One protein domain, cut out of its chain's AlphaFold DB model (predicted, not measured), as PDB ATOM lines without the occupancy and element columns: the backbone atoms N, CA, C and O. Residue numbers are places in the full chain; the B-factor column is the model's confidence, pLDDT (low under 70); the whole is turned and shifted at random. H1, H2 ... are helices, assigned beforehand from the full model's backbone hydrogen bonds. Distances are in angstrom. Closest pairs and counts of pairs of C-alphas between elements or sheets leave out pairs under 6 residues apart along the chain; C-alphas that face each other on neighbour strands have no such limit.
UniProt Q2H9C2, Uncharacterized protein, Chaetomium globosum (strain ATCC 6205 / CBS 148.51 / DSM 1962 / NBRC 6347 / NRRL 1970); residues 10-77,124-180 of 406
ATOM      1  N   ALA A  10     -21.417 -27.367 -41.083       77.25
ATOM      2  CA  ALA A  10     -21.236 -28.671 -41.710       77.25
ATOM      3  C   ALA A  10     -20.203 -28.584 -42.833       77.25
ATOM      4  O   ALA A  10     -20.340 -27.764 -43.740       77.25
ATOM      5  N   ARG A  11     -19.201 -29.469 -42.785       79.75
ATOM      6  CA  ARG A  11     -18.266 -29.705 -43.889       79.75
ATOM      7  C   ARG A  11     -18.577 -31.038 -44.536       79.75
ATOM      8  O   ARG A  11     -18.618 -32.061 -43.857       79.75
ATOM      9  N   THR A  12     -18.764 -31.003 -45.845       78.94
ATOM     10  CA  THR A  12     -19.168 -32.164 -46.629       78.94
ATOM     11  C   THR A  12     -18.061 -32.523 -47.604       78.94
ATOM     12  O   THR A  12     -17.529 -31.653 -48.287       78.94
ATOM     13  N   PHE A  13     -17.742 -33.811 -47.685       83.31
ATOM     14  CA  PHE A  13     -16.749 -34.344 -48.610       83.31
ATOM     15  C   PHE A  13     -17.364 -35.490 -49.408       83.31
ATOM     16  O   PHE A  13     -18.133 -36.284 -48.867       83.31
ATOM     17  N   THR A  14     -16.993 -35.588 -50.682       85.12
ATOM     18  CA  THR A  14     -17.304 -36.738 -51.536       85.12
ATOM     19  C   THR A  14     -15.990 -37.287 -52.059       85.12
ATOM     20  O   THR A  14     -15.275 -36.597 -52.783       85.12
ATOM     21  N   PHE A  15     -15.681 -38.529 -51.696       87.94
ATOM     22  CA  PHE A  15     -14.489 -39.227 -52.160       87.94
ATOM     23  C   PHE A  15     -14.904 -40.291 -53.168       87.94
ATOM     24  O   PHE A  15     -15.662 -41.200 -52.838       87.94
ATOM     25  N   GLN A  16     -14.422 -40.171 -54.403       89.19
ATOM     26  CA  GLN A  16     -14.511 -41.263 -55.366       89.19
ATOM     27  C   GLN A  16     -13.364 -42.221 -55.079       89.19
ATOM     28  O   GLN A  16     -12.225 -41.780 -54.952       89.19
ATOM     29  N   LEU A  17     -13.667 -43.506 -54.937       90.88
ATOM     30  CA  LEU A  17     -12.679 -44.529 -54.617       90.88
ATOM     31  C   LEU A  17     -12.408 -45.372 -55.850       90.88
ATOM     32  O   LEU A  17     -13.353 -45.861 -56.467       90.88
ATOM     33  N   THR A  18     -11.135 -45.570 -56.174       89.00
ATOM     34  CA  THR A  18     -10.752 -46.467 -57.264       89.00
ATOM     35  C   THR A  18     -10.360 -47.834 -56.706       89.00
ATOM     36  O   THR A  18      -9.664 -47.908 -55.689       89.00
ATOM     37  N   PRO A  19     -10.785 -48.936 -57.347       85.62
ATOM     38  CA  PRO A  19     -10.265 -50.263 -57.047       85.62
ATOM     39  C   PRO A  19      -8.842 -50.464 -57.592       85.62
ATOM     40  O   PRO A  19      -8.273 -51.535 -57.385       85.62
ATOM     41  N   GLU A  20      -8.283 -49.484 -58.303       81.56
ATOM     42  CA  GLU A  20      -6.907 -49.531 -58.779       81.56
ATOM     43  C   GLU A  20      -5.896 -49.413 -57.633       81.56
ATOM     44  O   GLU A  20      -6.149 -48.840 -56.570       81.56
ATOM     45  N   PHE A  21      -4.714 -49.977 -57.872       78.62
ATOM     46  CA  PHE A  21      -3.584 -49.899 -56.959       78.62
ATOM     47  C   PHE A  21      -2.703 -48.712 -57.328       78.62
ATOM     48  O   PHE A  21      -2.491 -48.442 -58.511       78.62
ATOM     49  N   PHE A  22      -2.149 -48.036 -56.322       66.44
ATOM     50  CA  PHE A  22      -1.177 -46.971 -56.539       66.44
ATOM     51  C   PHE A  22       0.186 -47.315 -55.916       66.44
ATOM     52  O   PHE A  22       0.238 -47.610 -54.718       66.44
ATOM     53  N   PRO A  23       1.284 -47.245 -56.698       59.47
ATOM     54  CA  PRO A  23       1.305 -47.044 -58.157       59.47
ATOM     55  C   PRO A  23       0.622 -48.207 -58.906       59.47
ATOM     56  O   PRO A  23       0.482 -49.280 -58.314       59.47
ATOM     57  N   PRO A  24       0.229 -48.035 -60.189       61.50
ATOM     58  CA  PRO A  24      -0.319 -49.116 -61.006       61.50
ATOM     59  C   PRO A  24       0.678 -50.277 -61.075       61.50
ATOM     60  O   PRO A  24       1.649 -50.255 -61.832       61.50
ATOM     61  N   ASN A  25       0.475 -51.277 -60.223       62.81
ATOM     62  CA  ASN A  25       1.438 -52.338 -59.992       62.81
ATOM     63  C   ASN A  25       0.833 -53.671 -60.418       62.81
ATOM     64  O   ASN A  25      -0.036 -54.231 -59.748       62.81
ATOM     65  N   THR A  26       1.313 -54.193 -61.544       63.38
ATOM     66  CA  THR A  26       0.843 -55.463 -62.105       63.38
ATOM     67  C   THR A  26       1.140 -56.656 -61.200       63.38
ATOM     68  O   THR A  26       0.392 -57.628 -61.246       63.38
ATOM     69  N   ALA A  27       2.181 -56.606 -60.362       67.06
ATOM     70  CA  ALA A  27       2.477 -57.668 -59.403       67.06
ATOM     71  C   ALA A  27       1.470 -57.665 -58.247       67.06
ATOM     72  O   ALA A  27       0.908 -58.710 -57.924       67.06
ATOM     73  N   LEU A  28       1.171 -56.486 -57.692       70.88
ATOM     74  CA  LEU A  28       0.161 -56.350 -56.643       70.88
ATOM     75  C   LEU A  28      -1.237 -56.717 -57.163       70.88
ATOM     76  O   LEU A  28      -1.974 -57.443 -56.501       70.88
ATOM     77  N   ALA A  29      -1.560 -56.306 -58.393       75.25
ATOM     78  CA  ALA A  29      -2.807 -56.676 -59.052       75.25
ATOM     79  C   ALA A  29      -2.925 -58.186 -59.311       75.25
ATOM     80  O   ALA A  29      -4.002 -58.743 -59.119       75.25
ATOM     81  N   LYS A  30      -1.835 -58.862 -59.704       72.31
ATOM     82  CA  LYS A  30      -1.806 -60.330 -59.856       72.31
ATOM     83  C   LYS A  30      -2.006 -61.057 -58.529       72.31
ATOM     84  O   LYS A  30      -2.573 -62.142 -58.526       72.31
ATOM     85  N   LEU A  31      -1.506 -60.485 -57.437       75.50
ATOM     86  CA  LEU A  31      -1.552 -61.116 -56.126       75.50
ATOM     87  C   LEU A  31      -2.910 -60.945 -55.433       75.50
ATOM     88  O   LEU A  31      -3.409 -61.892 -54.839       75.50
ATOM     89  N   ILE A  32      -3.499 -59.751 -55.508       81.69
ATOM     90  CA  ILE A  32      -4.772 -59.444 -54.843       81.69
ATOM     91  C   ILE A  32      -5.980 -59.821 -55.719       81.69
ATOM     92  O   ILE A  32      -7.024 -60.162 -55.174       81.69
ATOM     93  N   ASP A  33      -5.857 -59.762 -57.054       79.69
ATOM     94  CA  ASP A  33      -6.906 -60.072 -58.048       79.69
ATOM     95  C   ASP A  33      -8.330 -59.676 -57.604       79.69
ATOM     96  O   ASP A  33      -9.262 -60.485 -57.555       79.69
ATOM     97  N   ARG A  34      -8.486 -58.397 -57.236       84.81
ATOM     98  CA  ARG A  34      -9.725 -57.865 -56.660       84.81
ATOM     99  C   ARG A  34     -10.895 -58.055 -57.628       84.81
ATOM    100  O   ARG A  34     -10.908 -57.499 -58.727       84.81
ATOM    101  N   LYS A  35     -11.913 -58.804 -57.199       85.81
ATOM    102  CA  LYS A  35     -13.146 -59.012 -57.970       85.81
ATOM    103  C   LYS A  35     -14.185 -57.961 -57.610       85.81
ATOM    104  O   LYS A  35     -14.534 -57.792 -56.447       85.81
ATOM    105  N   LEU A  36     -14.705 -57.282 -58.627       85.81
ATOM    106  CA  LEU A  36     -15.768 -56.294 -58.487       85.81
ATOM    107  C   LEU A  36     -17.045 -56.852 -59.098       85.81
ATOM    108  O   LEU A  36     -17.046 -57.309 -60.240       85.81
ATOM    109  N   VAL A  37     -18.138 -56.785 -58.345       89.44
ATOM    110  CA  VAL A  37     -19.465 -57.189 -58.811       89.44
ATOM    111  C   VAL A  37     -20.337 -55.948 -58.894       89.44
ATOM    112  O   VAL A  37     -20.498 -55.233 -57.907       89.44
ATOM    113  N   LEU A  38     -20.921 -55.698 -60.067       86.88
ATOM    114  CA  LEU A  38     -21.898 -54.631 -60.255       86.88
ATOM    115  C   LEU A  38     -23.304 -55.199 -60.438       86.88
ATOM    116  O   LEU A  38     -23.563 -56.018 -61.317       86.88
ATOM    117  N   SER A  39     -24.239 -54.683 -59.642       93.12
ATOM    118  CA  SER A  39     -25.668 -54.812 -59.916       93.12
ATOM    119  C   SER A  39     -26.044 -53.870 -61.055       93.12
ATOM    120  O   SER A  39     -25.870 -52.656 -60.936       93.12
ATOM    121  N   TYR A  40     -26.625 -54.409 -62.129       92.62
ATOM    122  CA  TYR A  40     -27.065 -53.596 -63.264       92.62
ATOM    123  C   TYR A  40     -28.095 -52.529 -62.862       92.62
ATOM    124  O   TYR A  40     -28.038 -51.397 -63.330       92.62
ATOM    125  N   ARG A  41     -28.994 -52.841 -61.919       93.56
ATOM    126  CA  ARG A  41     -29.973 -51.863 -61.410       93.56
ATOM    127  C   ARG A  41     -29.302 -50.710 -60.667       93.56
ATOM    128  O   ARG A  41     -29.687 -49.562 -60.851       93.56
ATOM    129  N   SER A  42     -28.302 -51.014 -59.842       90.81
ATOM    130  CA  SER A  42     -27.540 -49.994 -59.115       90.81
ATOM    131  C   SER A  42     -26.692 -49.156 -60.067       90.81
ATOM    132  O   SER A  42     -26.606 -47.945 -59.897       90.81
ATOM    133  N   PHE A  43     -26.114 -49.785 -61.094       89.62
ATOM    134  CA  PHE A  43     -25.378 -49.100 -62.152       89.62
ATOM    135  C   PHE A  43     -26.257 -48.084 -62.893       89.62
ATOM    136  O   PHE A  43     -25.881 -46.917 -62.979       89.62
ATOM    137  N   LEU A  44     -27.447 -48.496 -63.351       91.75
ATOM    138  CA  LEU A  44     -28.397 -47.600 -64.017       91.75
ATOM    139  C   LEU A  44     -28.812 -46.438 -63.113       91.75
ATOM    140  O   LEU A  44     -28.744 -45.288 -63.533       91.75
ATOM    141  N   PHE A  45     -29.158 -46.727 -61.856       89.56
ATOM    142  CA  PHE A  45     -29.520 -45.694 -60.889       89.56
ATOM    143  C   PHE A  45     -28.397 -44.663 -60.695       89.56
ATOM    144  O   PHE A  45     -28.653 -43.463 -60.674       89.56
ATOM    145  N   LEU A  46     -27.143 -45.106 -60.572       88.81
ATOM    146  CA  LEU A  46     -25.996 -44.203 -60.452       88.81
ATOM    147  C   LEU A  46     -25.807 -43.356 -61.719       88.81
ATOM    148  O   LEU A  46     -25.561 -42.154 -61.620       88.81
ATOM    149  N   GLN A  47     -25.969 -43.956 -62.900       86.25
ATOM    150  CA  GLN A  47     -25.869 -43.251 -64.179       86.25
ATOM    151  C   GLN A  47     -26.958 -42.177 -64.334       86.25
ATOM    152  O   GLN A  47     -26.654 -41.052 -64.727       86.25
ATOM    153  N   GLU A  48     -28.204 -42.490 -63.972       87.44
ATOM    154  CA  GLU A  48     -29.333 -41.544 -63.960       87.44
ATOM    155  C   GLU A  48     -29.101 -40.366 -62.998       87.44
ATOM    156  O   GLU A  48     -29.614 -39.270 -63.218       87.44
ATOM    157  N   ASN A  49     -28.278 -40.571 -61.965       83.19
ATOM    158  CA  ASN A  49     -27.878 -39.553 -60.994       83.19
ATOM    159  C   ASN A  49     -26.497 -38.937 -61.294       83.19
ATOM    160  O   ASN A  49     -25.848 -38.397 -60.400       83.19
ATOM    161  N   ASN A  50     -26.050 -38.984 -62.554       83.12
ATOM    162  CA  ASN A  50     -24.813 -38.356 -63.037       83.12
ATOM    163  C   ASN A  50     -23.525 -38.841 -62.341       83.12
ATOM    164  O   ASN A  50     -22.524 -38.117 -62.293       83.12
ATOM    165  N   PHE A  51     -23.511 -40.067 -61.811       85.12
ATOM    166  CA  PHE A  51     -22.291 -40.671 -61.286       85.12
ATOM    167  C   PHE A  51     -21.297 -40.953 -62.421       85.12
ATOM    168  O   PHE A  51     -21.632 -41.584 -63.424       85.12
ATOM    169  N   SER A  52     -20.046 -40.520 -62.253       86.44
ATOM    170  CA  SER A  52     -18.997 -40.735 -63.251       86.44
ATOM    171  C   SER A  52     -18.123 -41.932 -62.883       86.44
ATOM    172  O   SER A  52     -17.202 -41.827 -62.070       86.44
ATOM    173  N   PHE A  53     -18.389 -43.067 -63.532       86.88
ATOM    174  CA  PHE A  53     -17.545 -44.257 -63.419       86.88
ATOM    175  C   PHE A  53     -16.129 -43.989 -63.937       86.88
ATOM    176  O   PHE A  53     -15.169 -44.346 -63.269       86.88
ATOM    177  N   GLU A  54     -15.987 -43.285 -65.063       87.25
ATOM    178  CA  GLU A  54     -14.680 -42.918 -65.622       87.25
ATOM    179  C   GLU A  54     -13.818 -42.157 -64.604       87.25
ATOM    180  O   GLU A  54     -12.698 -42.574 -64.309       87.25
ATOM    181  N   LYS A  55     -14.358 -41.094 -63.992       82.25
ATOM    182  CA  LYS A  55     -13.640 -40.358 -62.942       82.25
ATOM    183  C   LYS A  55     -13.328 -41.251 -61.744       82.25
ATOM    184  O   LYS A  55     -12.232 -41.171 -61.207       82.25
ATOM    185  N   THR A  56     -14.243 -42.144 -61.374       86.50
ATOM    186  CA  THR A  56     -14.035 -43.049 -60.238       86.50
ATOM    187  C   THR A  56     -12.872 -44.007 -60.475       86.50
ATOM    188  O   THR A  56     -12.063 -44.195 -59.575       86.50
ATOM    189  N   PHE A  57     -12.741 -44.578 -61.674       85.62
ATOM    190  CA  PHE A  57     -11.640 -45.490 -61.992       85.62
ATOM    191  C   PHE A  57     -10.306 -44.753 -62.165       85.62
ATOM    192  O   PHE A  57      -9.322 -45.143 -61.545       85.62
ATOM    193  N   PHE A  58     -10.280 -43.662 -62.938       82.19
ATOM    194  CA  PHE A  58      -9.023 -43.015 -63.339       82.19
ATOM    195  C   PHE A  58      -8.552 -41.885 -62.418       82.19
ATOM    196  O   PHE A  58      -7.385 -41.505 -62.460       82.19
ATOM    197  N   GLN A  59      -9.452 -41.301 -61.628       83.25
ATOM    198  CA  GLN A  59      -9.173 -40.158 -60.745       83.25
ATOM    199  C   GLN A  59      -9.570 -40.441 -59.289       83.25
ATOM    200  O   GLN A  59      -9.434 -39.568 -58.432       83.25
ATOM    201  N   GLY A  60     -10.089 -41.639 -59.005       85.38
ATOM    202  CA  GLY A  60     -10.468 -42.039 -57.660       85.38
ATOM    203  C   GLY A  60      -9.261 -42.206 -56.742       85.38
ATOM    204  O   GLY A  60      -8.135 -42.453 -57.171       85.38
ATOM    205  N   VAL A  61      -9.515 -42.105 -55.442       88.38
ATOM    206  CA  VAL A  61      -8.526 -42.360 -54.400       88.38
ATOM    207  C   VAL A  61      -8.358 -43.876 -54.253       88.38
ATOM    208  O   VAL A  61      -9.351 -44.568 -54.003       88.38
ATOM    209  N   PRO A  62      -7.140 -44.418 -54.413       88.75
ATOM    210  CA  PRO A  62      -6.885 -45.845 -54.265       88.75
ATOM    211  C   PRO A  62      -7.015 -46.259 -52.800       88.75
ATOM    212  O   PRO A  62      -6.964 -45.431 -51.883       88.75
ATOM    213  N   TYR A  63      -7.146 -47.559 -52.567       90.31
ATOM    214  CA  TYR A  63      -7.134 -48.113 -51.220       90.31
ATOM    215  C   TYR A  63      -6.587 -49.537 -51.190       90.31
ATOM    216  O   TYR A  63      -6.688 -50.300 -52.157       90.31
ATOM    217  N   LEU A  64      -6.064 -49.893 -50.021       89.38
ATOM    218  CA  LEU A  64      -5.767 -51.266 -49.634       89.38
ATOM    219  C   LEU A  64      -6.529 -51.570 -48.347       89.38
ATOM    220  O   LEU A  64      -6.485 -50.766 -47.414       89.38
ATOM    221  N   SER A  65      -7.169 -52.729 -48.249       91.44
ATOM    222  CA  SER A  65      -7.625 -53.299 -46.977       91.44
ATOM    223  C   SER A  65      -6.426 -53.692 -46.106       91.44
ATOM    224  O   SER A  65      -5.310 -53.821 -46.622       91.44
ATOM    225  N   ARG A  66      -6.589 -53.847 -44.781       91.12
ATOM    226  CA  ARG A  66      -5.451 -54.194 -43.896       91.12
ATOM    227  C   ARG A  66      -4.678 -55.415 -44.395       91.12
ATOM    228  O   ARG A  66      -3.464 -55.310 -44.543       91.12
ATOM    229  N   SER A  67      -5.382 -56.489 -44.755       88.50
ATOM    230  CA  SER A  67      -4.777 -57.715 -45.289       88.50
ATOM    231  C   SER A  67      -4.066 -57.490 -46.625       88.50
ATOM    232  O   SER A  67      -2.946 -57.956 -46.817       88.50
ATOM    233  N   GLU A  68      -4.661 -56.718 -47.538       87.88
ATOM    234  CA  GLU A  68      -4.017 -56.341 -48.801       87.88
ATOM    235  C   GLU A  68      -2.746 -55.505 -48.568       87.88
ATOM    236  O   GLU A  68      -1.753 -55.670 -49.272       87.88
ATOM    237  N   GLY A  69      -2.752 -54.626 -47.562       85.44
ATOM    238  CA  GLY A  69      -1.594 -53.819 -47.174       85.44
ATOM    239  C   GLY A  69      -0.466 -54.644 -46.553       85.44
ATOM    240  O   GLY A  69       0.695 -54.437 -46.892       85.44
ATOM    241  N   GLU A  70      -0.794 -55.596 -45.679       84.00
ATOM    242  CA  GLU A  70       0.166 -56.559 -45.118       84.00
ATOM    243  C   GLU A  70       0.825 -57.383 -46.226       84.00
ATOM    244  O   GLU A  70       2.051 -57.501 -46.289       84.00
ATOM    245  N   LEU A  71       0.011 -57.875 -47.159       81.56
ATOM    246  CA  LEU A  71       0.476 -58.625 -48.312       81.56
ATOM    247  C   LEU A  71       1.378 -57.772 -49.214       81.56
ATOM    248  O   LEU A  71       2.447 -58.221 -49.627       81.56
ATOM    249  N   ALA A  72       1.008 -56.517 -49.457       79.56
ATOM    250  CA  ALA A  72       1.828 -55.598 -50.232       79.56
ATOM    251  C   ALA A  72       3.176 -55.298 -49.548       79.56
ATOM    252  O   ALA A  72       4.210 -55.288 -50.217       79.56
ATOM    253  N   ASN A  73       3.188 -55.118 -48.223       77.06
ATOM    254  CA  ASN A  73       4.411 -54.902 -47.442       77.06
ATOM    255  C   ASN A  73       5.351 -56.114 -47.471       77.06
ATOM    256  O   ASN A  73       6.565 -55.930 -47.431       77.06
ATOM    257  N   SER A  74       4.817 -57.336 -47.574       73.50
ATOM    258  CA  SER A  74       5.643 -58.543 -47.720       73.50
ATOM    259  C   SER A  74       6.415 -58.583 -49.047       73.50
ATOM    260  O   SER A  74       7.535 -59.086 -49.092       73.50
ATOM    261  N   LEU A  75       5.846 -58.012 -50.116       68.06
ATOM    262  CA  LEU A  75       6.486 -57.911 -51.432       68.06
ATOM    263  C   LEU A  75       7.422 -56.704 -51.563       68.06
ATOM    264  O   LEU A  75       8.394 -56.756 -52.314       68.06
ATOM    265  N   TYR A  76       7.101 -55.610 -50.869       67.69
ATOM    266  CA  TYR A  76       7.806 -54.330 -50.952       67.69
ATOM    267  C   TYR A  76       8.173 -53.821 -49.550       67.69
ATOM    268  O   TYR A  76       7.601 -52.830 -49.085       67.69
ATOM    269  N   PRO A  77       9.109 -54.488 -48.851       62.00
ATOM    270  CA  PRO A  77       9.518 -54.079 -47.515       62.00
ATOM    271  C   PRO A  77      10.096 -52.659 -47.532       62.00
ATOM    272  O   PRO A  77      10.947 -52.304 -48.346       62.00
ATOM    273  N   ARG A 124      10.991 -45.641 -54.333       42.16
ATOM    274  CA  ARG A 124      10.306 -45.029 -53.178       42.16
ATOM    275  C   ARG A 124       8.801 -45.314 -53.116       42.16
ATOM    276  O   ARG A 124       8.131 -44.803 -52.228       42.16
ATOM    277  N   LEU A 125       8.244 -46.085 -54.053       49.47
ATOM    278  CA  LEU A 125       6.798 -46.322 -54.112       49.47
ATOM    279  C   LEU A 125       6.414 -47.520 -53.249       49.47
ATOM    280  O   LEU A 125       6.181 -48.627 -53.725       49.47
ATOM    281  N   THR A 126       6.397 -47.282 -51.948       56.59
ATOM    282  CA  THR A 126       5.925 -48.234 -50.952       56.59
ATOM    283  C   THR A 126       4.402 -48.338 -51.055       56.59
ATOM    284  O   THR A 126       3.755 -47.305 -51.251       56.59
ATOM    285  N   PRO A 127       3.808 -49.538 -50.940       63.25
ATOM    286  CA  PRO A 127       2.361 -49.700 -50.991       63.25
ATOM    287  C   PRO A 127       1.656 -48.738 -50.035       63.25
ATOM    288  O   PRO A 127       1.948 -48.708 -48.841       63.25
ATOM    289  N   ASN A 128       0.747 -47.926 -50.573       73.69
ATOM    290  CA  ASN A 128       0.059 -46.892 -49.813       73.69
ATOM    291  C   ASN A 128      -1.373 -47.360 -49.466       73.69
ATOM    292  O   ASN A 128      -2.155 -47.619 -50.384       73.69
ATOM    293  N   PRO A 129      -1.746 -47.443 -48.173       82.38
ATOM    294  CA  PRO A 129      -3.116 -47.681 -47.707       82.38
ATOM    295  C   PRO A 129      -4.199 -46.809 -48.364       82.38
ATOM    296  O   PRO A 129      -5.359 -47.226 -48.436       82.38
ATOM    297  N   GLY A 130      -3.840 -45.609 -48.831       87.69
ATOM    298  CA  GLY A 130      -4.725 -44.704 -49.553       87.69
ATOM    299  C   GLY A 130      -5.885 -44.223 -48.682       87.69
ATOM    300  O   GLY A 130      -5.680 -43.758 -47.560       87.69
ATOM    301  N   PHE A 131      -7.123 -44.358 -49.165       91.81
ATOM    302  CA  PHE A 131      -8.302 -43.911 -48.412       91.81
ATOM    303  C   PHE A 131      -8.465 -44.608 -47.048       91.81
ATOM    304  O   PHE A 131      -9.099 -44.053 -46.145       91.81
ATOM    305  N   ARG A 132      -7.834 -45.779 -46.844       92.81
ATOM    306  CA  ARG A 132      -7.852 -46.480 -45.552       92.81
ATOM    307  C   ARG A 132      -7.357 -45.596 -44.400       92.81
ATOM    308  O   ARG A 132      -7.842 -45.779 -43.292       92.81
ATOM    309  N   TYR A 133      -6.485 -44.608 -44.625       90.94
ATOM    310  CA  TYR A 133      -6.047 -43.692 -43.558       90.94
ATOM    311  C   TYR A 133      -7.194 -42.970 -42.858       90.94
ATOM    312  O   TYR A 133      -7.187 -42.851 -41.634       90.94
ATOM    313  N   ILE A 134      -8.192 -42.515 -43.619       92.25
ATOM    314  CA  ILE A 134      -9.363 -41.850 -43.043       92.25
ATOM    315  C   ILE A 134     -10.155 -42.857 -42.208       92.25
ATOM    316  O   ILE A 134     -10.594 -42.531 -41.109       92.25
ATOM    317  N   ILE A 135     -10.289 -44.095 -42.688       95.19
ATOM    318  CA  ILE A 135     -10.993 -45.148 -41.954       95.19
ATOM    319  C   ILE A 135     -10.263 -45.503 -40.656       95.19
ATOM    320  O   ILE A 135     -10.907 -45.543 -39.612       95.19
ATOM    321  N   GLU A 136      -8.938 -45.682 -40.689       94.69
ATOM    322  CA  GLU A 136      -8.110 -45.905 -39.492       94.69
ATOM    323  C   GLU A 136      -8.290 -44.772 -38.483       94.69
ATOM    324  O   GLU A 136      -8.545 -45.025 -37.307       94.69
ATOM    325  N   ALA A 137      -8.252 -43.521 -38.946       93.00
ATOM    326  CA  ALA A 137      -8.482 -42.359 -38.101       93.00
ATOM    327  C   ALA A 137      -9.874 -42.397 -37.435       93.00
ATOM    328  O   ALA A 137      -9.986 -42.181 -36.228       93.00
ATOM    329  N   LEU A 138     -10.931 -42.734 -38.185       93.44
ATOM    330  CA  LEU A 138     -12.302 -42.820 -37.664       93.44
ATOM    331  C   LEU A 138     -12.479 -43.913 -36.600       93.44
ATOM    332  O   LEU A 138     -13.268 -43.731 -35.673       93.44
ATOM    333  N   ILE A 139     -11.748 -45.026 -36.705       94.69
ATOM    334  CA  ILE A 139     -11.823 -46.136 -35.739       94.69
ATOM    335  C   ILE A 139     -10.802 -46.018 -34.596       94.69
ATOM    336  O   ILE A 139     -10.756 -46.893 -33.729       94.69
ATOM    337  N   GLY A 140      -9.987 -44.956 -34.570       93.62
ATOM    338  CA  GLY A 140      -8.920 -44.761 -33.579       93.62
ATOM    339  C   GLY A 140      -7.700 -45.673 -33.778       93.62
ATOM    340  O   GLY A 140      -6.978 -45.964 -32.820       93.62
ATOM    341  N   GLY A 141      -7.504 -46.164 -35.002       92.56
ATOM    342  CA  GLY A 141      -6.341 -46.930 -35.435       92.56
ATOM    343  C   GLY A 141      -5.104 -46.062 -35.665       92.56
ATOM    344  O   GLY A 141      -5.112 -44.852 -35.435       92.56
ATOM    345  N   SER A 142      -4.018 -46.701 -36.096       90.31
ATOM    346  CA  SER A 142      -2.750 -46.021 -36.365       90.31
ATOM    347  C   SER A 142      -2.682 -45.548 -37.816       90.31
ATOM    348  O   SER A 142      -2.971 -46.309 -38.739       90.31
ATOM    349  N   PHE A 143      -2.279 -44.299 -38.020       89.75
ATOM    350  CA  PHE A 143      -2.126 -43.686 -39.341       89.75
ATOM    351  C   PHE A 143      -0.999 -42.648 -39.404       89.75
ATOM    352  O   PHE A 143      -0.556 -42.319 -40.502       89.75
ATOM    353  N   ALA A 144      -0.529 -42.123 -38.267       87.69
ATOM    354  CA  ALA A 144       0.405 -41.001 -38.234       87.69
ATOM    355  C   ALA A 144       1.764 -41.352 -38.852       87.69
ATOM    356  O   ALA A 144       2.250 -40.604 -39.693       87.69
ATOM    357  N   ASP A 145       2.327 -42.510 -38.493       84.94
ATOM    358  CA  ASP A 145       3.630 -42.968 -39.002       84.94
ATOM    359  C   ASP A 145       3.593 -43.416 -40.464       84.94
ATOM    360  O   ASP A 145       4.612 -43.419 -41.152       84.94
ATOM    361  N   ALA A 146       2.418 -43.828 -40.940       79.44
ATOM    362  CA  ALA A 146       2.249 -44.328 -42.296       79.44
ATOM    363  C   ALA A 146       2.068 -43.191 -43.320       79.44
ATOM    364  O   ALA A 146       2.372 -43.365 -44.500       79.44
ATOM    365  N   LEU A 147       1.611 -42.017 -42.877       80.94
ATOM    366  CA  LEU A 147       1.541 -40.818 -43.704       80.94
ATOM    367  C   LEU A 147       2.889 -40.102 -43.720       80.94
ATOM    368  O   LEU A 147       3.367 -39.650 -42.685       80.94
ATOM    369  N   ASP A 148       3.462 -39.918 -44.908       75.75
ATOM    370  CA  ASP A 148       4.644 -39.078 -45.079       75.75
ATOM    371  C   ASP A 148       4.234 -37.622 -45.383       75.75
ATOM    372  O   ASP A 148       3.741 -37.344 -46.481       75.75
ATOM    373  N   PRO A 149       4.430 -36.663 -44.455       75.25
ATOM    374  CA  PRO A 149       4.169 -35.243 -44.683       75.25
ATOM    375  C   PRO A 149       4.859 -34.672 -45.917       75.25
ATOM    376  O   PRO A 149       4.327 -33.752 -46.526       75.25
ATOM    377  N   GLU A 150       6.024 -35.199 -46.292       70.44
ATOM    378  CA  GLU A 150       6.787 -34.718 -47.451       70.44
ATOM    379  C   GLU A 150       6.131 -35.090 -48.785       70.44
ATOM    380  O   GLU A 150       6.399 -34.447 -49.797       70.44
ATOM    381  N   LEU A 151       5.246 -36.092 -48.791       69.50
ATOM    382  CA  LEU A 151       4.406 -36.422 -49.945       69.50
ATOM    383  C   LEU A 151       3.100 -35.615 -49.969       69.50
ATOM    384  O   LEU A 151       2.463 -35.520 -51.013       69.50
ATOM    385  N   LEU A 152       2.681 -35.058 -48.828       69.06
ATOM    386  CA  LEU A 152       1.458 -34.255 -48.703       69.06
ATOM    387  C   LEU A 152       1.697 -32.765 -48.966       69.06
ATOM    388  O   LEU A 152       0.769 -32.033 -49.309       69.06
ATOM    389  N   LEU A 153       2.924 -32.304 -48.743       66.62
ATOM    390  CA  LEU A 153       3.346 -30.929 -48.952       66.62
ATOM    391  C   LEU A 153       4.081 -30.882 -50.294       66.62
ATOM    392  O   LEU A 153       5.227 -31.306 -50.371       66.62
ATOM    393  N   ASP A 154       3.427 -30.397 -51.353       57.66
ATOM    394  CA  ASP A 154       4.067 -30.233 -52.666       57.66
ATOM    395  C   ASP A 154       5.400 -29.471 -52.509       57.66
ATOM    396  O   ASP A 154       5.442 -28.324 -52.049       57.66
ATOM    397  N   ASN A 155       6.501 -30.145 -52.853       53.38
ATOM    398  CA  ASN A 155       7.864 -29.879 -52.368       53.38
ATOM    399  C   ASN A 155       8.533 -28.581 -52.859       53.38
ATOM    400  O   ASN A 155       9.736 -28.412 -52.674       53.38
ATOM    401  N   ASN A 156       7.809 -27.634 -53.456       54.41
ATOM    402  CA  ASN A 156       8.470 -26.503 -54.108       54.41
ATOM    403  C   ASN A 156       8.608 -25.231 -53.258       54.41
ATOM    404  O   ASN A 156       9.463 -24.416 -53.591       54.41
ATOM    405  N   HIS A 157       7.864 -25.034 -52.155       54.38
ATOM    406  CA  HIS A 157       7.867 -23.716 -51.478       54.38
ATOM    407  C   HIS A 157       7.710 -23.695 -49.945       54.38
ATOM    408  O   HIS A 157       7.564 -22.611 -49.377       54.38
ATOM    409  N   LEU A 158       7.724 -24.833 -49.241       60.56
ATOM    410  CA  LEU A 158       7.403 -24.858 -47.805       60.56
ATOM    411  C   LEU A 158       8.637 -25.093 -46.911       60.56
ATOM    412  O   LEU A 158       9.446 -25.972 -47.203       60.56
ATOM    413  N   PRO A 159       8.791 -24.349 -45.795       67.62
ATOM    414  CA  PRO A 159       9.893 -24.545 -44.854       67.62
ATOM    415  C   PRO A 159       9.909 -25.968 -44.259       67.62
ATOM    416  O   PRO A 159       8.832 -26.466 -43.910       67.62
ATOM    417  N   PRO A 160      11.087 -26.580 -44.006       67.00
ATOM    418  CA  PRO A 160      11.220 -27.900 -43.360       67.00
ATOM    419  C   PRO A 160      10.516 -28.014 -41.997       67.00
ATOM    420  O   PRO A 160      10.067 -29.086 -41.583       67.00
ATOM    421  N   THR A 161      10.359 -26.885 -41.301       76.38
ATOM    422  CA  THR A 161       9.596 -26.789 -40.050       76.38
ATOM    423  C   THR A 161       8.130 -27.188 -40.232       76.38
ATOM    424  O   THR A 161       7.520 -27.710 -39.304       76.38
ATOM    425  N   THR A 162       7.565 -27.002 -41.428       80.19
ATOM    426  CA  THR A 162       6.171 -27.344 -41.751       80.19
ATOM    427  C   THR A 162       5.951 -28.849 -41.776       80.19
ATOM    428  O   THR A 162       4.984 -29.328 -41.189       80.19
ATOM    429  N   ALA A 163       6.859 -29.603 -42.405       79.88
ATOM    430  CA  ALA A 163       6.774 -31.060 -42.454       79.88
ATOM    431  C   ALA A 163       6.885 -31.659 -41.048       79.88
ATOM    432  O   ALA A 163       6.068 -32.495 -40.673       79.88
ATOM    433  N   SER A 164       7.825 -31.161 -40.238       83.31
ATOM    434  CA  SER A 164       7.993 -31.578 -38.837       83.31
ATOM    435  C   SER A 164       6.757 -31.261 -37.988       83.31
ATOM    436  O   SER A 164       6.284 -32.110 -37.232       83.31
ATOM    437  N   GLN A 165       6.183 -30.065 -38.153       85.69
ATOM    438  CA  GLN A 165       4.950 -29.666 -37.475       85.69
ATOM    439  C   GLN A 165       3.758 -30.532 -37.905       85.69
ATOM    440  O   GLN A 165       2.954 -30.926 -37.063       85.69
ATOM    441  N   LEU A 166       3.635 -30.854 -39.196       84.56
ATOM    442  CA  LEU A 166       2.588 -31.745 -39.693       84.56
ATOM    443  C   LEU A 166       2.754 -33.156 -39.116       84.56
ATOM    444  O   LEU A 166       1.780 -33.703 -38.609       84.56
ATOM    445  N   ARG A 167       3.981 -33.690 -39.093       87.31
ATOM    446  CA  ARG A 167       4.335 -34.965 -38.440       87.31
ATOM    447  C   ARG A 167       3.861 -34.971 -36.976       87.31
ATOM    448  O   ARG A 167       3.107 -35.851 -36.571       87.31
ATOM    449  N   GLN A 168       4.193 -33.932 -36.205       88.19
ATOM    450  CA  GLN A 168       3.741 -33.790 -34.815       88.19
ATOM    451  C   GLN A 168       2.209 -33.715 -34.696       88.19
ATOM    452  O   GLN A 168       1.618 -34.381 -33.846       88.19
ATOM    453  N   ASN A 169       1.552 -32.931 -35.553       89.12
ATOM    454  CA  ASN A 169       0.096 -32.795 -35.552       89.12
ATOM    455  C   ASN A 169      -0.605 -34.124 -35.865       89.12
ATOM    456  O   ASN A 169      -1.611 -34.427 -35.231       89.12
ATOM    457  N   LEU A 170      -0.076 -34.929 -36.791       89.75
ATOM    458  CA  LEU A 170      -0.630 -36.245 -37.120       89.75
ATOM    459  C   LEU A 170      -0.638 -37.172 -35.898       89.75
ATOM    460  O   LEU A 170      -1.679 -37.755 -35.597       89.75
ATOM    461  N   HIS A 171       0.456 -37.236 -35.135       92.88
ATOM    462  CA  HIS A 171       0.495 -38.011 -33.887       92.88
ATOM    463  C   HIS A 171      -0.478 -37.484 -32.830       92.88
ATOM    464  O   HIS A 171      -1.127 -38.270 -32.136       92.88
ATOM    465  N   LEU A 172      -0.615 -36.159 -32.714       92.69
ATOM    466  CA  LEU A 172      -1.598 -35.556 -31.813       92.69
ATOM    467  C   LEU A 172      -3.029 -35.933 -32.215       92.69
ATOM    468  O   LEU A 172      -3.832 -36.282 -31.348       92.69
ATOM    469  N   TYR A 173      -3.356 -35.894 -33.509       91.00
ATOM    470  CA  TYR A 173      -4.668 -36.301 -34.013       91.00
ATOM    471  C   TYR A 173      -4.926 -37.787 -33.785       91.00
ATOM    472  O   TYR A 173      -6.009 -38.144 -33.327       91.00
ATOM    473  N   GLU A 174      -3.935 -38.640 -34.026       93.75
ATOM    474  CA  GLU A 174      -4.045 -40.076 -33.783       93.75
ATOM    475  C   GLU A 174      -4.307 -40.381 -32.303       93.75
ATOM    476  O   GLU A 174      -5.268 -41.077 -31.974       93.75
ATOM    477  N   ALA A 175      -3.517 -39.805 -31.391       92.88
ATOM    478  CA  ALA A 175      -3.710 -39.977 -29.953       92.88
ATOM    479  C   ALA A 175      -5.101 -39.500 -29.498       92.88
ATOM    480  O   ALA A 175      -5.765 -40.172 -28.703       92.88
ATOM    481  N   ARG A 176      -5.574 -38.368 -30.035       88.69
ATOM    482  CA  ARG A 176      -6.902 -37.818 -29.728       88.69
ATOM    483  C   ARG A 176      -8.031 -38.706 -30.241       88.69
ATOM    484  O   ARG A 176      -8.944 -38.986 -29.474       88.69
ATOM    485  N   LEU A 177      -7.965 -39.170 -31.489       90.81
ATOM    486  CA  LEU A 177      -8.987 -40.035 -32.092       90.81
ATOM    487  C   LEU A 177      -9.023 -41.424 -31.446       90.81
ATOM    488  O   LEU A 177     -10.099 -41.991 -31.260       90.81
ATOM    489  N   ARG A 178      -7.863 -41.935 -31.023       91.69
ATOM    490  CA  ARG A 178      -7.758 -43.159 -30.224       91.69
ATOM    491  C   ARG A 178      -8.449 -43.013 -28.869       91.69
ATOM    492  O   ARG A 178      -9.203 -43.898 -28.471       91.69
ATOM    493  N   ALA A 179      -8.232 -41.893 -28.178       89.25
ATOM    494  CA  ALA A 179      -8.879 -41.616 -26.896       89.25
ATOM    495  C   ALA A 179     -10.384 -41.304 -27.048       89.25
ATOM    496  O   ALA A 179     -11.196 -41.729 -26.230       89.25
ATOM    497  N   HIS A 180     -10.768 -40.586 -28.106       86.69
ATOM    498  CA  HIS A 180     -12.118 -40.064 -28.317       86.69
ATOM    499  C   HIS A 180     -12.589 -40.301 -29.757       86.69
ATOM    500  O   HIS A 180     -12.554 -39.407 -30.600       86.69
TER     501      HIS A 180
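AT A GLANCE: This is residues 10 to 77 and 124 to 180 of the 406 residues of an uncharacterized protein of Chaetomium globosum (strain ATCC 6205 / CBS 148.51 / DSM 1962 / NBRC 6347 / NRRL 1970) (UniProt Q2H9C2). One long helix, H7, runs along one side of a loose body of short helices and loops, with H5 and H6 on it near its two ends. Away from H7, H1 and H4 come near each other, and a loop with H2 sticks out at the far end, residues 37 to 42 and 44 to 50 standing free. The printed part has 125 residues with seven named helices, H1 to H7 in chain order, and no named strand: all helix. It is loose, with a radius of gyration of the C-alphas of 17.1 A and spans of 50 by 41 by 35 A.

HOW THE PARTS SIT: Start at H7, residues 160 to 179. Its residues 174 to 178 touch H5, residues 132 to 139, at a steep tilt of 43 degrees, the same way; the closest C-alphas, of Ala 137 and Leu 177, are 6.5 A apart. Its residues 163 to 167 touch H6, residues 149 to 152; the closest C-alphas, of Pro 149 and Ala 163, are 5.4 A apart. Look next at H1, residues 26 to 32, and H4, residues 66 to 75: they are close but not clearly touching, the closest C-alphas, of Leu 28 and Ala 72, being 6.7 A apart. H2, residues 40 to 48, and H3, residues 53 to 59, touch no helix. In H1, H2, H3, H4, H5 and H7 every O i to N i+4 pair is within hydrogen-bond range; H6 is too short for one.

IN THESE COORDINATES: Find C-alpha 26 at (0.843, -55.463, -62.105), where H1 begins. H2 spans 12.3 A and H4 14.6 A. H7 runs 29.4 A from C-alpha 160 at (11.220, -27.900, -43.360) to C-alpha 179 at (-8.879, -41.616, -26.896).

THE WHOLE: The farthest C-alphas, of Arg 41 and Thr 161, are 51.5 A apart. Residues 78 to 123 are not printed; C-alphas 77 and 124 stand 10.7 A apart across the cut. Residues 22 to 27, 75 to 77, 124 to 127 and 151 to 160 have pLDDT under 70.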